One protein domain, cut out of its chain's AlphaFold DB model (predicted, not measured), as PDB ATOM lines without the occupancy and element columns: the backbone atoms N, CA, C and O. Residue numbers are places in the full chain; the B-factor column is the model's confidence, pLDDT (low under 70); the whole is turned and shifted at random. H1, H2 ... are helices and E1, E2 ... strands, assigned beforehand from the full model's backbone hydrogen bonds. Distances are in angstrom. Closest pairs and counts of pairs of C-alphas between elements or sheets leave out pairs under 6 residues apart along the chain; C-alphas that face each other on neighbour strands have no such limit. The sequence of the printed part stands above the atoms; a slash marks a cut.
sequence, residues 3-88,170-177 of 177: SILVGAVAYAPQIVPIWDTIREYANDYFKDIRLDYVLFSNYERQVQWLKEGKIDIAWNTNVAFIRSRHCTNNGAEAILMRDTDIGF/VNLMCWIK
ATOM      1  N   SER A   3     102.221 148.143 151.009       94.94
ATOM      2  CA  SER A   3     102.100 146.685 151.074       94.94
ATOM      3  C   SER A   3     100.746 146.264 150.523       94.94
ATOM      4  O   SER A   3      99.766 146.968 150.754       94.94
ATOM      5  N   ILE A   4     100.706 145.139 149.816       96.62
ATOM      6  CA  ILE A   4      99.478 144.464 149.394       96.62
ATOM      7  C   ILE A   4      99.537 143.039 149.932       96.62
ATOM      8  O   ILE A   4     100.498 142.322 149.652       96.62
ATOM      9  N   LEU A   5      98.519 142.633 150.683       98.12
ATOM     10  CA  LEU A   5      98.349 141.273 151.175       98.12
ATOM     11  C   LEU A   5      97.287 140.543 150.351       98.12
ATOM     12  O   LEU A   5      96.109 140.910 150.352       98.12
ATOM     13  N   VAL A   6      97.707 139.479 149.669       97.94
ATOM     14  CA  VAL A   6      96.830 138.648 148.840       97.94
ATOM     15  C   VAL A   6      96.431 137.378 149.589       97.94
ATOM     16  O   VAL A   6      97.278 136.618 150.047       97.94
ATOM     17  N   GLY A   7      95.135 137.114 149.703       97.94
ATOM     18  CA  GLY A   7      94.628 135.831 150.178       97.94
ATOM     19  C   GLY A   7      94.551 134.803 149.058       97.94
ATOM     20  O   GLY A   7      94.012 135.107 147.992       97.94
ATOM     21  N   ALA A   8      95.030 133.586 149.311       96.62
ATOM     22  CA  ALA A   8      94.851 132.455 148.405       96.62
ATOM     23  C   ALA A   8      94.511 131.154 149.143       96.62
ATOM     24  O   ALA A   8      95.023 130.889 150.228       96.62
ATOM     25  N   VAL A   9      93.681 130.297 148.543       94.00
ATOM     26  CA  VAL A   9      93.353 128.985 149.122       94.00
ATOM     27  C   VAL A   9      94.371 127.932 148.686       94.00
ATOM     28  O   VAL A   9      94.570 127.694 147.497       94.00
ATOM     29  N   ALA A  10      94.988 127.257 149.657       92.75
ATOM     30  CA  ALA A  10      95.948 126.179 149.439       92.75
ATOM     31  C   ALA A  10      95.244 124.819 149.325       92.75
ATOM     32  O   ALA A  10      95.328 123.978 150.217       92.75
ATOM     33  N   TYR A  11      94.542 124.595 148.213       82.94
ATOM     34  CA  TYR A  11      93.841 123.328 147.955       82.94
ATOM     35  C   TYR A  11      94.778 122.171 147.569       82.94
ATOM     36  O   TYR A  11      94.359 121.015 147.553       82.94
ATOM     37  N   ALA A  12      96.038 122.467 147.242       85.62
ATOM     38  CA  ALA A  12      97.045 121.467 146.917       85.62
ATOM     39  C   ALA A  12      98.466 121.960 147.265       85.62
ATOM     40  O   ALA A  12      98.696 123.173 147.308       85.62
ATOM     41  N   PRO A  13      99.442 121.060 147.493       89.44
ATOM     42  CA  PRO A  13     100.788 121.440 147.937       89.44
ATOM     43  C   PRO A  13     101.516 122.395 146.985       89.44
ATOM     44  O   PRO A  13     102.257 123.266 147.431       89.44
ATOM     45  N   GLN A  14     101.268 122.279 145.677       90.25
ATOM     46  CA  GLN A  14     101.880 123.134 144.659       90.25
ATOM     47  C   GLN A  14     101.467 124.610 144.747       90.25
ATOM     48  O   GLN A  14     102.091 125.448 144.106       90.25
ATOM     49  N   ILE A  15     100.439 124.954 145.527       91.50
ATOM     50  CA  ILE A  15      99.995 126.344 145.672       91.50
ATOM     51  C   ILE A  15     101.054 127.199 146.368       91.50
ATOM     52  O   ILE A  15     101.248 128.346 145.975       91.50
ATOM     53  N   VAL A  16     101.784 126.639 147.333       94.44
ATOM     54  CA  VAL A  16     102.847 127.357 148.052       94.44
ATOM     55  C   VAL A  16     103.939 127.866 147.094       94.44
ATOM     56  O   VAL A  16     104.094 129.082 146.994       94.44
ATOM     57  N   PRO A  17     104.631 127.008 146.311       96.69
ATOM     58  CA  PRO A  17     105.692 127.483 145.420       96.69
ATOM     59  C   PRO A  17     105.190 128.420 144.309       96.69
ATOM     60  O   PRO A  17     105.941 129.286 143.859       96.69
ATOM     61  N   ILE A  18     103.927 128.300 143.876       94.12
ATOM     62  CA  ILE A  18     103.316 129.246 142.924       94.12
ATOM     63  C   ILE A  18     103.255 130.650 143.537       94.12
ATOM     64  O   ILE A  18     103.683 131.611 142.900       94.12
ATOM     65  N   TRP A  19     102.755 130.780 144.768       96.19
ATOM     66  CA  TRP A  19     102.645 132.083 145.428       96.19
ATOM     67  C   TRP A  19     103.985 132.654 145.878       96.19
ATOM     68  O   TRP A  19     104.164 133.868 145.790       96.19
ATOM     69  N   ASP A  20     104.946 131.811 146.263       97.44
ATOM     70  CA  ASP A  20     106.330 132.248 146.469       97.44
ATOM     71  C   ASP A  20     106.899 132.886 145.197       97.44
ATOM     72  O   ASP A  20     107.374 134.021 145.243       97.44
ATOM     73  N   THR A  21     106.741 132.216 144.052       97.50
ATOM     74  CA  THR A  21     107.213 132.723 142.753       97.50
ATOM     75  C   THR A  21     106.530 134.042 142.377       97.50
ATOM     76  O   THR A  21     107.195 134.986 141.952       97.50
ATOM     77  N   ILE A  22     105.205 134.144 142.547       95.44
ATOM     78  CA  ILE A  22     104.450 135.378 142.260       95.44
ATOM     79  C   ILE A  22     104.920 136.526 143.161       95.44
ATOM     80  O   ILE A  22     105.104 137.643 142.679       95.44
ATOM     81  N   ARG A  23     105.122 136.262 144.457       97.00
ATOM     82  CA  ARG A  23     105.602 137.252 145.428       97.00
ATOM     83  C   ARG A  23     106.987 137.767 145.063       97.00
ATOM     84  O   ARG A  23     107.195 138.976 145.073       97.00
ATOM     85  N   GLU A  24     107.919 136.866 144.773       97.31
ATOM     86  CA  GLU A  24     109.288 137.215 144.383       97.31
ATOM     87  C   GLU A  24     109.287 138.055 143.107       97.31
ATOM     88  O   GLU A  24     109.772 139.184 143.120       97.31
ATOM     89  N   TYR A  25     108.611 137.580 142.058       96.81
ATOM     90  CA  TYR A  25     108.487 138.313 140.801       96.81
ATOM     91  C   TYR A  25     107.873 139.709 140.988       96.81
ATOM     92  O   TYR A  25     108.380 140.694 140.452       96.81
ATOM     93  N   ALA A  26     106.783 139.820 141.755       95.44
ATOM     94  CA  ALA A  26     106.131 141.102 142.010       95.44
ATOM     95  C   ALA A  26     107.055 142.070 142.763       95.44
ATOM     96  O   ALA A  26     107.106 143.250 142.420       95.44
ATOM     97  N   ASN A  27     107.801 141.578 143.754       96.44
ATOM     98  CA  ASN A  27     108.711 142.396 144.554       96.44
ATOM     99  C   ASN A  27     109.969 142.827 143.785       96.44
ATOM    100  O   ASN A  27     110.505 143.895 144.072       96.44
ATOM    101  N   ASP A  28     110.409 142.046 142.799       96.75
ATOM    102  CA  ASP A  28     111.499 142.435 141.898       96.75
ATOM    103  C   ASP A  28     111.035 143.451 140.843       96.75
ATOM    104  O   ASP A  28     111.769 144.373 140.475       96.75
ATOM    105  N   TYR A  29     109.803 143.297 140.345       96.56
ATOM    106  CA  TYR A  29     109.261 144.122 139.267       96.56
ATOM    107  C   TYR A  29     108.752 145.490 139.752       96.56
ATOM    108  O   TYR A  29     109.009 146.519 139.119       96.56
ATOM    109  N   PHE A  30     108.018 145.530 140.868       94.94
ATOM    110  CA  PHE A  30     107.418 146.757 141.392       94.94
ATOM    111  C   PHE A  30     108.316 147.418 142.440       94.94
ATOM    112  O   PHE A  30     108.570 146.871 143.505       94.94
ATOM    113  N   LYS A  31     108.747 148.659 142.177       91.94
ATOM    114  CA  LYS A  31     109.671 149.387 143.068       91.94
ATOM    115  C   LYS A  31     109.011 149.975 144.320       91.94
ATOM    116  O   LYS A  31     109.659 150.104 145.353       91.94
ATOM    117  N   ASP A  32     107.731 150.340 144.231       95.12
ATOM    118  CA  ASP A  32     107.022 151.083 145.288       95.12
ATOM    119  C   ASP A  32     105.958 150.259 146.030       95.12
ATOM    120  O   ASP A  32     105.373 150.733 147.018       95.12
ATOM    121  N   ILE A  33     105.713 149.031 145.568       94.75
ATOM    122  CA  ILE A  33     104.718 148.098 146.093       94.75
ATOM    123  C   ILE A  33     105.436 146.829 146.522       94.75
ATOM    124  O   ILE A  33     106.226 146.281 145.765       94.75
ATOM    125  N   ARG A  34     105.109 146.345 147.717       96.94
ATOM    126  CA  ARG A  34     105.536 145.041 148.202       96.94
ATOM    127  C   ARG A  34     104.331 144.120 148.313       96.94
ATOM    128  O   ARG A  34     103.366 144.455 148.996       96.94
ATOM    129  N   LEU A  35     104.385 142.986 147.631       97.44
ATOM    130  CA  LEU A  35     103.385 141.935 147.727       97.44
ATOM    131  C   LEU A  35     103.781 140.961 148.835       97.44
ATOM    132  O   LEU A  35     104.944 140.560 148.940       97.44
ATOM    133  N   ASP A  36     102.793 140.561 149.622       97.75
ATOM    134  CA  ASP A  36     102.836 139.377 150.468       97.75
ATOM    135  C   ASP A  36     101.549 138.565 150.278       97.75
ATOM    136  O   ASP A  36     100.575 139.051 149.690       97.75
ATOM    137  N   TYR A  37     101.536 137.323 150.751       97.94
ATOM    138  CA  TYR A  37     100.364 136.464 150.643       97.94
ATOM    139  C   TYR A  37     100.078 135.691 151.930       97.94
ATOM    140  O   TYR A  37     100.971 135.364 152.707       97.94
ATOM    141  N   VAL A  38      98.805 135.364 152.141       98.12
ATOM    142  CA  VAL A  38      98.344 134.495 153.224       98.12
ATOM    143  C   VAL A  38      97.542 133.339 152.644       98.12
ATOM    144  O   VAL A  38      96.692 133.519 151.768       98.12
ATOM    145  N   LEU A  39      97.828 132.136 153.137       97.75
ATOM    146  CA  LEU A  39      97.165 130.921 152.690       97.75
ATOM    147  C   LEU A  39      95.987 130.562 153.591       97.75
ATOM    148  O   LEU A  39      96.090 130.564 154.818       97.75
ATOM    149  N   PHE A  40      94.879 130.189 152.965       97.12
ATOM    150  CA  PHE A  40      93.677 129.703 153.625       97.12
ATOM    151  C   PHE A  40      93.426 128.238 153.283       97.12
ATOM    152  O   PHE A  40      93.728 127.775 152.186       97.12
ATOM    153  N   SER A  41      92.814 127.504 154.211       93.25
ATOM    154  CA  SER A  41      92.359 126.132 153.959       93.25
ATOM    155  C   SER A  41      91.013 126.063 153.230       93.25
ATOM    156  O   SER A  41      90.648 125.000 152.741       93.25
ATOM    157  N   ASN A  42      90.255 127.163 153.182       91.19
ATOM    158  CA  ASN A  42      88.947 127.229 152.529       91.19
ATOM    159  C   ASN A  42      88.580 128.661 152.109       91.19
ATOM    160  O   ASN A  42      89.091 129.642 152.662       91.19
ATOM    161  N   TYR A  43      87.666 128.768 151.143       91.62
ATOM    162  CA  TYR A  43      87.229 130.046 150.584       91.62
ATOM    163  C   TYR A  43      86.359 130.851 151.559       91.62
ATOM    164  O   TYR A  43      86.379 132.075 151.511       91.62
ATOM    165  N   GLU A  44      85.615 130.217 152.469       93.00
ATOM    166  CA  GLU A  44      84.789 130.897 153.477       93.00
ATOM    167  C   GLU A  44      85.634 131.839 154.341       93.00
ATOM    168  O   GLU A  44      85.290 133.012 154.504       93.00
ATOM    169  N   ARG A  45      86.765 131.338 154.857       96.50
ATOM    170  CA  ARG A  45      87.691 132.115 155.692       96.50
ATOM    171  C   ARG A  45      88.324 133.263 154.909       96.50
ATOM    172  O   ARG A  45      88.391 134.377 155.420       96.50
ATOM    173  N   GLN A  46      88.746 132.998 153.672       97.69
ATOM    174  CA  GLN A  46      89.327 134.010 152.792       97.69
ATOM    175  C   GLN A  46      88.327 135.128 152.483       97.69
ATOM    176  O   GLN A  46      88.645 136.302 152.639       97.69
ATOM    177  N   VAL A  47      87.100 134.774 152.088       96.94
ATOM    178  CA  VAL A  47      86.031 135.738 151.787       96.94
ATOM    179  C   VAL A  47      85.691 136.573 153.021       96.94
ATOM    180  O   VAL A  47      85.474 137.779 152.903       96.94
ATOM    181  N   GLN A  48      85.675 135.958 154.206       97.31
ATOM    182  CA  GLN A  48      85.499 136.681 155.460       97.31
ATOM    183  C   GLN A  48      86.633 137.690 155.695       97.31
ATOM    184  O   GLN A  48      86.350 138.846 155.994       97.31
ATOM    185  N   TRP A  49      87.898 137.290 155.528       98.19
ATOM    186  CA  TRP A  49      89.040 138.193 155.701       98.19
ATOM    187  C   TRP A  49      89.053 139.327 154.679       98.19
ATOM    188  O   TRP A  49      89.368 140.454 155.051       98.19
ATOM    189  N   LEU A  50      88.653 139.059 153.433       97.75
ATOM    190  CA  LEU A  50      88.486 140.104 152.423       97.75
ATOM    191  C   LEU A  50      87.434 141.119 152.879       97.75
ATOM    192  O   LEU A  50      87.698 142.314 152.906       97.75
ATOM    193  N   LYS A  51      86.256 140.643 153.300       97.06
ATOM    194  CA  LYS A  51      85.165 141.502 153.784       97.06
ATOM    195  C   LYS A  51      85.574 142.347 154.996       97.06
ATOM    196  O   LYS A  51      85.142 143.485 155.120       97.06
ATOM    197  N   GLU A  52      86.364 141.778 155.901       97.06
ATOM    198  CA  GLU A  52      86.851 142.448 157.112       97.06
ATOM    199  C   GLU A  52      88.050 143.380 156.850       97.06
ATOM    200  O   GLU A  52      88.545 143.990 157.796       97.06
ATOM    201  N   GLY A  53      88.535 143.485 155.606       96.25
ATOM    202  CA  GLY A  53      89.702 144.302 155.254       96.25
ATOM    203  C   GLY A  53      91.023 143.763 155.813       96.25
ATOM    204  O   GLY A  53      91.973 144.517 155.990       96.25
ATOM    205  N   LYS A  54      91.084 142.465 156.140       97.88
ATOM    206  CA  LYS A  54      92.297 141.790 156.638       97.88
ATOM    207  C   LYS A  54      93.241 141.355 155.520       97.88
ATOM    208  O   LYS A  54      94.406 141.092 155.792       97.88
ATOM    209  N   ILE A  55      92.726 141.233 154.300       98.12
ATOM    210  CA  ILE A  55      93.490 141.076 153.058       98.12
ATOM    211  C   ILE A  55      92.986 142.116 152.064       98.12
ATOM    212  O   ILE A  55      91.802 142.459 152.085       98.12
ATOM    213  N   ASP A  56      93.866 142.581 151.186       97.00
ATOM    214  CA  ASP A  56      93.534 143.601 150.188       97.00
ATOM    215  C   ASP A  56      92.895 142.979 148.940       97.00
ATOM    216  O   ASP A  56      91.992 143.545 148.323       97.00
ATOM    217  N   ILE A  57      93.371 141.789 148.560       97.44
ATOM    218  CA  ILE A  57      92.946 141.072 147.357       97.44
ATOM    219  C   ILE A  57      92.720 139.603 147.706       97.44
ATOM    220  O   ILE A  57      93.477 139.019 148.477       97.44
ATOM    221  N   ALA A  58      91.708 138.980 147.109       97.31
ATOM    222  CA  ALA A  58      91.474 137.543 147.211       97.31
ATOM    223  C   ALA A  58      91.609 136.869 145.842       97.31
ATOM    224  O   ALA A  58      90.922 137.254 144.895       97.31
ATOM    225  N   TRP A  59      92.447 135.835 145.756       95.31
ATOM    226  CA  TRP A  59      92.463 134.874 144.655       95.31
ATOM    227  C   TRP A  59      91.337 133.859 144.862       95.31
ATOM    228  O   TRP A  59      91.459 132.900 145.628       95.31
ATOM    229  N   ASN A  60      90.199 134.119 144.231       91.44
ATOM    230  CA  ASN A  60      88.956 133.385 144.414       91.44
ATOM    231  C   ASN A  60      88.677 132.448 143.240       91.44
ATOM    232  O   ASN A  60      89.037 132.736 142.105       91.44
ATOM    233  N   THR A  61      87.912 131.387 143.477       87.62
ATOM    234  CA  THR A  61      87.151 130.740 142.400       87.62
ATOM    235  C   THR A  61      85.966 131.602 141.985       87.62
ATOM    236  O   THR A  61      85.582 132.545 142.680       87.62
ATOM    237  N   ASN A  62      85.304 131.257 140.886       86.31
ATOM    238  CA  ASN A  62      84.051 131.906 140.497       86.31
ATOM    239  C   ASN A  62      82.963 131.875 141.595       86.31
ATOM    240  O   ASN A  62      82.340 132.907 141.838       86.31
ATOM    241  N   VAL A  63      82.753 130.761 142.308       88.50
ATOM    242  CA  VAL A  63      81.768 130.698 143.412       88.50
ATOM    243  C   VAL A  63      82.187 131.589 144.579       88.50
ATOM    244  O   VAL A  63      81.366 132.340 145.111       88.50
ATOM    245  N   ALA A  64      83.468 131.553 144.957       91.88
ATOM    246  CA  ALA A  64      83.998 132.399 146.021       91.88
ATOM    247  C   ALA A  64      83.893 133.892 145.667       91.88
ATOM    248  O   ALA A  64      83.506 134.691 146.516       91.88
ATOM    249  N   PHE A  65      84.122 134.262 144.404       93.38
ATOM    250  CA  PHE A  65      83.927 135.626 143.913       93.38
ATOM    251  C   PHE A  65      82.464 136.072 144.013       93.38
ATOM    252  O   PHE A  65      82.191 137.155 144.532       93.38
ATOM    253  N   ILE A  66      81.508 135.240 143.582       92.88
ATOM    254  CA  ILE A  66      80.077 135.547 143.735       92.88
ATOM    255  C   ILE A  66      79.718 135.722 145.216       92.88
ATOM    256  O   ILE A  66      78.996 136.658 145.566       92.88
ATOM    257  N   ARG A  67      80.273 134.888 146.103       94.06
ATOM    258  CA  ARG A  67      80.097 135.036 147.552       94.06
ATOM    259  C   ARG A  67      80.682 136.352 148.070       94.06
ATOM    260  O   ARG A  67      79.999 137.029 148.834       94.06
ATOM    261  N   SER A  68      81.882 136.741 147.628       96.00
ATOM    262  CA  SER A  68      82.484 138.044 147.941       96.00
ATOM    263  C   SER A  68      81.597 139.194 147.481       96.00
ATOM    264  O   SER A  68      81.345 140.104 148.264       96.00
ATOM    265  N   ARG A  69      81.056 139.156 146.255       95.94
ATOM    266  CA  ARG A  69      80.117 140.186 145.781       95.94
ATOM    267  C   ARG A  69      78.874 140.253 146.655       95.94
ATOM    268  O   ARG A  69      78.467 141.340 147.049       95.94
ATOM    269  N   HIS A  70      78.292 139.108 146.992       95.38
ATOM    270  CA  HIS A  70      77.081 139.064 147.801       95.38
ATOM    271  C   HIS A  70      77.310 139.619 149.214       95.38
ATOM    272  O   HIS A  70      76.575 140.496 149.659       95.38
ATOM    273  N   CYS A  71      78.359 139.170 149.912       95.06
ATOM    274  CA  CYS A  71      78.607 139.570 151.300       95.06
ATOM    275  C   CYS A  71      79.118 141.015 151.458       95.06
ATOM    276  O   CYS A  71      79.183 141.508 152.588       95.06
ATOM    277  N   THR A  72      79.457 141.675 150.346       94.00
ATOM    278  CA  THR A  72      79.924 143.070 150.268       94.00
ATOM    279  C   THR A  72      78.924 143.991 149.567       94.00
ATOM    280  O   THR A  72      79.285 145.104 149.196       94.00
ATOM    281  N   ASN A  73      77.676 143.553 149.350       94.12
ATOM    282  CA  ASN A  73      76.657 144.319 148.619       94.12
ATOM    283  C   ASN A  73      77.163 144.846 147.264       94.12
ATOM    284  O   ASN A  73      77.026 146.023 146.946       94.12
ATOM    285  N   ASN A  74      77.750 143.956 146.461       92.50
ATOM    286  CA  ASN A  74      78.369 144.228 145.162       92.50
ATOM    287  C   ASN A  74      79.651 145.077 145.193       92.50
ATOM    288  O   ASN A  74      80.139 145.422 144.114       92.50
ATOM    289  N   GLY A  75      80.215 145.348 146.376       92.94
ATOM    290  CA  GLY A  75      81.461 146.099 146.555       92.94
ATOM    291  C   GLY A  75      82.714 145.374 146.058       92.94
ATOM    292  O   GLY A  75      83.676 146.035 145.677       92.94
ATOM    293  N   ALA A  76      82.696 144.037 146.006       94.44
ATOM    294  CA  ALA A  76      83.780 143.265 145.408       94.44
ATOM    295  C   ALA A  76      83.770 143.344 143.866       94.44
ATOM    296  O   ALA A  76      82.743 143.096 143.222       94.44
ATOM    297  N   GLU A  77      84.931 143.627 143.282       95.00
ATOM    298  CA  GLU A  77      85.182 143.783 141.849       95.00
ATOM    299  C   GLU A  77      86.290 142.828 141.397       95.00
ATOM    300  O   GLU A  77      87.308 142.682 142.073       95.00
ATOM    301  N   ALA A  78      86.081 142.159 140.261       92.38
ATOM    302  CA  ALA A  78      87.100 141.317 139.645       92.38
ATOM    303  C   ALA A  78      88.122 142.196 138.915       92.38
ATOM    304  O   ALA A  78      87.738 143.029 138.096       92.38
ATOM    305  N   ILE A  79      89.405 141.992 139.205       93.00
ATOM    306  CA  ILE A  79      90.509 142.822 138.694       93.00
ATOM    307  C   ILE A  79      91.484 142.047 137.804       93.00
ATOM    308  O   ILE A  79      92.168 142.646 136.981       93.00
ATOM    309  N   LEU A  80      91.552 140.723 137.957       90.00
ATOM    310  CA  LEU A  80      92.420 139.859 137.161       90.00
ATOM    311  C   LEU A  80      91.797 138.471 137.030       90.00
ATOM    312  O   LEU A  80      91.174 137.962 137.961       90.00
ATOM    313  N   MET A  81      92.027 137.837 135.887       86.00
ATOM    314  CA  MET A  81      91.840 136.405 135.685       86.00
ATOM    315  C   MET A  81      92.943 135.881 134.773       86.00
ATOM    316  O   MET A  81      93.562 136.661 134.049       86.00
ATOM    317  N   ARG A  82      93.196 134.572 134.794       84.88
ATOM    318  CA  ARG A  82      94.119 133.970 133.823       84.88
ATOM    319  C   ARG A  82      93.460 133.959 132.453       84.88
ATOM    320  O   ARG A  82      92.282 133.623 132.350       84.88
ATOM    321  N   ASP A  83      94.240 134.186 131.405       85.25
ATOM    322  CA  ASP A  83      93.755 134.083 130.024       85.25
ATOM    323  C   ASP A  83      93.139 132.704 129.733       85.25
ATOM    324  O   ASP A  83      92.145 132.592 129.021       85.25
ATOM    325  N   THR A  84      93.672 131.646 130.355       80.69
ATOM    326  CA  THR A  84      93.166 130.269 130.235       80.69
ATOM    327  C   THR A  84      91.797 130.045 130.879       80.69
ATOM    328  O   THR A  84      91.139 129.055 130.571       80.69
ATOM    329  N   ASP A  85      91.374 130.925 131.788       82.25
ATOM    330  CA  ASP A  85      90.071 130.840 132.453       82.25
ATOM    331  C   ASP A  85      88.967 131.551 131.650       82.25
ATOM    332  O   ASP A  85      87.775 131.382 131.929       82.25
ATOM    333  N   ILE A  86      89.340 132.329 130.628       83.19
ATOM    334  CA  ILE A  86      88.394 133.024 129.759       83.19
ATOM    335  C   ILE A  86      87.628 132.002 128.920       83.19
ATOM    336  O   ILE A  86      88.198 131.161 128.228       83.19
ATOM    337  N   GLY A  87      86.298 132.095 128.961       81.25
ATOM    338  CA  GLY A  87      85.428 131.217 128.182       81.25
ATOM    339  C   GLY A  87      85.458 129.755 128.630       81.25
ATOM    340  O   GLY A  87      85.056 128.891 127.850       81.25
ATOM    341  N   PHE A  88      85.915 129.474 129.856       81.19
ATOM    342  CA  PHE A  88      85.880 128.138 130.446       81.19
ATOM    343  C   PHE A  88      84.457 127.558 130.431       81.19
ATOM    344  O   PHE A  88      83.481 128.267 130.690       81.19
ATOM    345  N   VAL A 170      88.209 127.816 137.535       53.22
ATOM    346  CA  VAL A 170      88.172 129.213 137.077       53.22
ATOM    347  C   VAL A 170      88.545 130.097 138.255       53.22
ATOM    348  O   VAL A 170      87.812 130.114 139.247       53.22
ATOM    349  N   ASN A 171      89.650 130.833 138.139       55.38
ATOM    350  CA  ASN A 171      90.130 131.705 139.197       55.38
ATOM    351  C   ASN A 171      90.047 133.183 138.796       55.38
ATOM    352  O   ASN A 171      90.339 133.572 137.667       55.38
ATOM    353  N   LEU A 172      89.642 134.007 139.753       56.91
ATOM    354  CA  LEU A 172      89.394 135.436 139.643       56.91
ATOM    355  C   LEU A 172      90.021 136.124 140.856       56.91
ATOM    356  O   LEU A 172      89.667 135.819 141.996       56.91
ATOM    357  N   MET A 173      90.915 137.085 140.629       61.84
ATOM    358  CA  MET A 173      91.303 138.016 141.686       61.84
ATOM    359  C   MET A 173      90.226 139.070 141.836       61.84
ATOM    360  O   MET A 173      89.798 139.671 140.847       61.84
ATOM    361  N   CYS A 174      89.833 139.331 143.076       59.97
ATOM    362  CA  CYS A 174      88.933 140.428 143.382       59.97
ATOM    363  C   CYS A 174      89.396 141.259 144.572       59.97
ATOM    364  O   CYS A 174      90.029 140.746 145.494       59.97
ATOM    365  N   TRP A 175      88.999 142.525 144.560       59.06
ATOM    366  CA  TRP A 175      89.193 143.499 145.634       59.06
ATOM    367  C   TRP A 175      87.855 144.162 145.986       59.06
ATOM    368  O   TRP A 175      86.901 144.017 145.222       59.06
ATOM    369  N   ILE A 176      87.760 144.866 147.115       55.38
ATOM    370  CA  ILE A 176      86.570 145.649 147.497       55.38
ATOM    371  C   ILE A 176      86.898 147.141 147.354       55.38
ATOM    372  O   ILE A 176      87.979 147.554 147.767       55.38
ATOM    373  N   LYS A 177      85.979 147.920 146.766       49.00
ATOM    374  CA  LYS A 177      86.092 149.388 146.657       49.00
ATOM    375  C   LYS A 177      85.961 150.109 147.994       49.00
ATOM    376  O   LYS A 177      85.126 149.669 148.817       49.00
TER     377      LYS A 177
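What this domain is: This is residues 3 to 88 and 170 to 177 of the 177 residues of the protein "Phosphonate ABC transporter phosphate-binding periplasmic component (TC 3.A.1.9.1)" of Helicobacter typhlonius (UniProt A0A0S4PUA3). A strongly twisted sheet of five strands forms the middle layer of three, with H2 and H3 together over one face and H1 over the other face, at the end where E2 and E1 lie. The strands turn by 100 degrees from E2 at one edge to E4 at the other, and the last strand, E5, comes in between E3 and E4. The printed part has 94 residues, with three named helices and five named strands in the order E1, H1, E2, H2, E3, H3, E4, E5; the sheet is mixed, its order is E2, E1, E3, E5, E4, and the class is mixed, helices and strands. The whole is compact, with a radius of gyration of the C-alphas of 12.9 A, and rounded, with spans of 35 by 28 by 25 A.

Where its parts are: E1, residues 3 to 9, begins at C-alpha 3, (102.100, 146.685, 151.074), and is 19.8 A long. H1, residues 15 to 29, measures 21.0 A, and E2, residues 33 to 40, measures 22.7 A. H2 is residues 43 to 51, 12.1 A, with C-alpha 43 at (87.229, 130.046, 150.584). E3, residues 57 to 61, is 12.8 A long and is followed at once by H3, residues 62 to 71, 14.3 A. E4, residues 76 to 81, measures 14.4 A. E5, residues 171 to 176, measures 16.6 A and ends at C-alpha 176, (86.570, 145.649, 147.497).

How they stand to each other: E2 and E1 are parallel at 25 degrees, with N 6 and O 36 2.9 A apart. E1 and E3 are parallel at 19 degrees, with N 7 and O 57 2.8 A apart. E5 is antiparallel to E3 at 142 degrees, with N 172 and O 60 2.7 A apart, and antiparallel to E4 at 144 degrees, with N 77 and O 175 2.8 A apart; these four N and O pairs are within hydrogen-bond range. E1, H1, E2 form a strand-helix-strand unit, two parallel neighbour strands with a helix between them in the chain; its crossover is right-handed. E2, H2, E3 and E3, H3, E4 are split units, with E1 and E5 respectively between their strands in the sheet, and both crossovers are right-handed. H1 is on the sheet at a height of 8.6 A and runs along the strands, at 1 degree to E2 on the local plane; the closest C-alphas of H1 and E2, those of Asn 27 and Arg 34, are 5.5 A apart. On the opposite face, H2 has a height over the sheet of 7.6 A and H3 one of 8.1 A. H2 and H3 touch at a steep tilt of 41 degrees and run the same way; their closest C-alphas, those of Val 47 and Ser 68, are 5.7 A apart. H1 is apart from both. In H1, H2 and H3 every O i to N i+4 pair is within hydrogen-bond range.

The domain as a whole: The two C-alphas farthest apart, those of Asp 28 and Asn 73, are 35.5 A apart. Residues 89 to 169 are not printed, and C-alphas 88 and 170 are 7.1 A apart across this cut, which lies in the link from E4 to E5. The links that are printed whole are tight. The mean pLDDT of the printed part is 90.5; residues 170 to 177 are under 70.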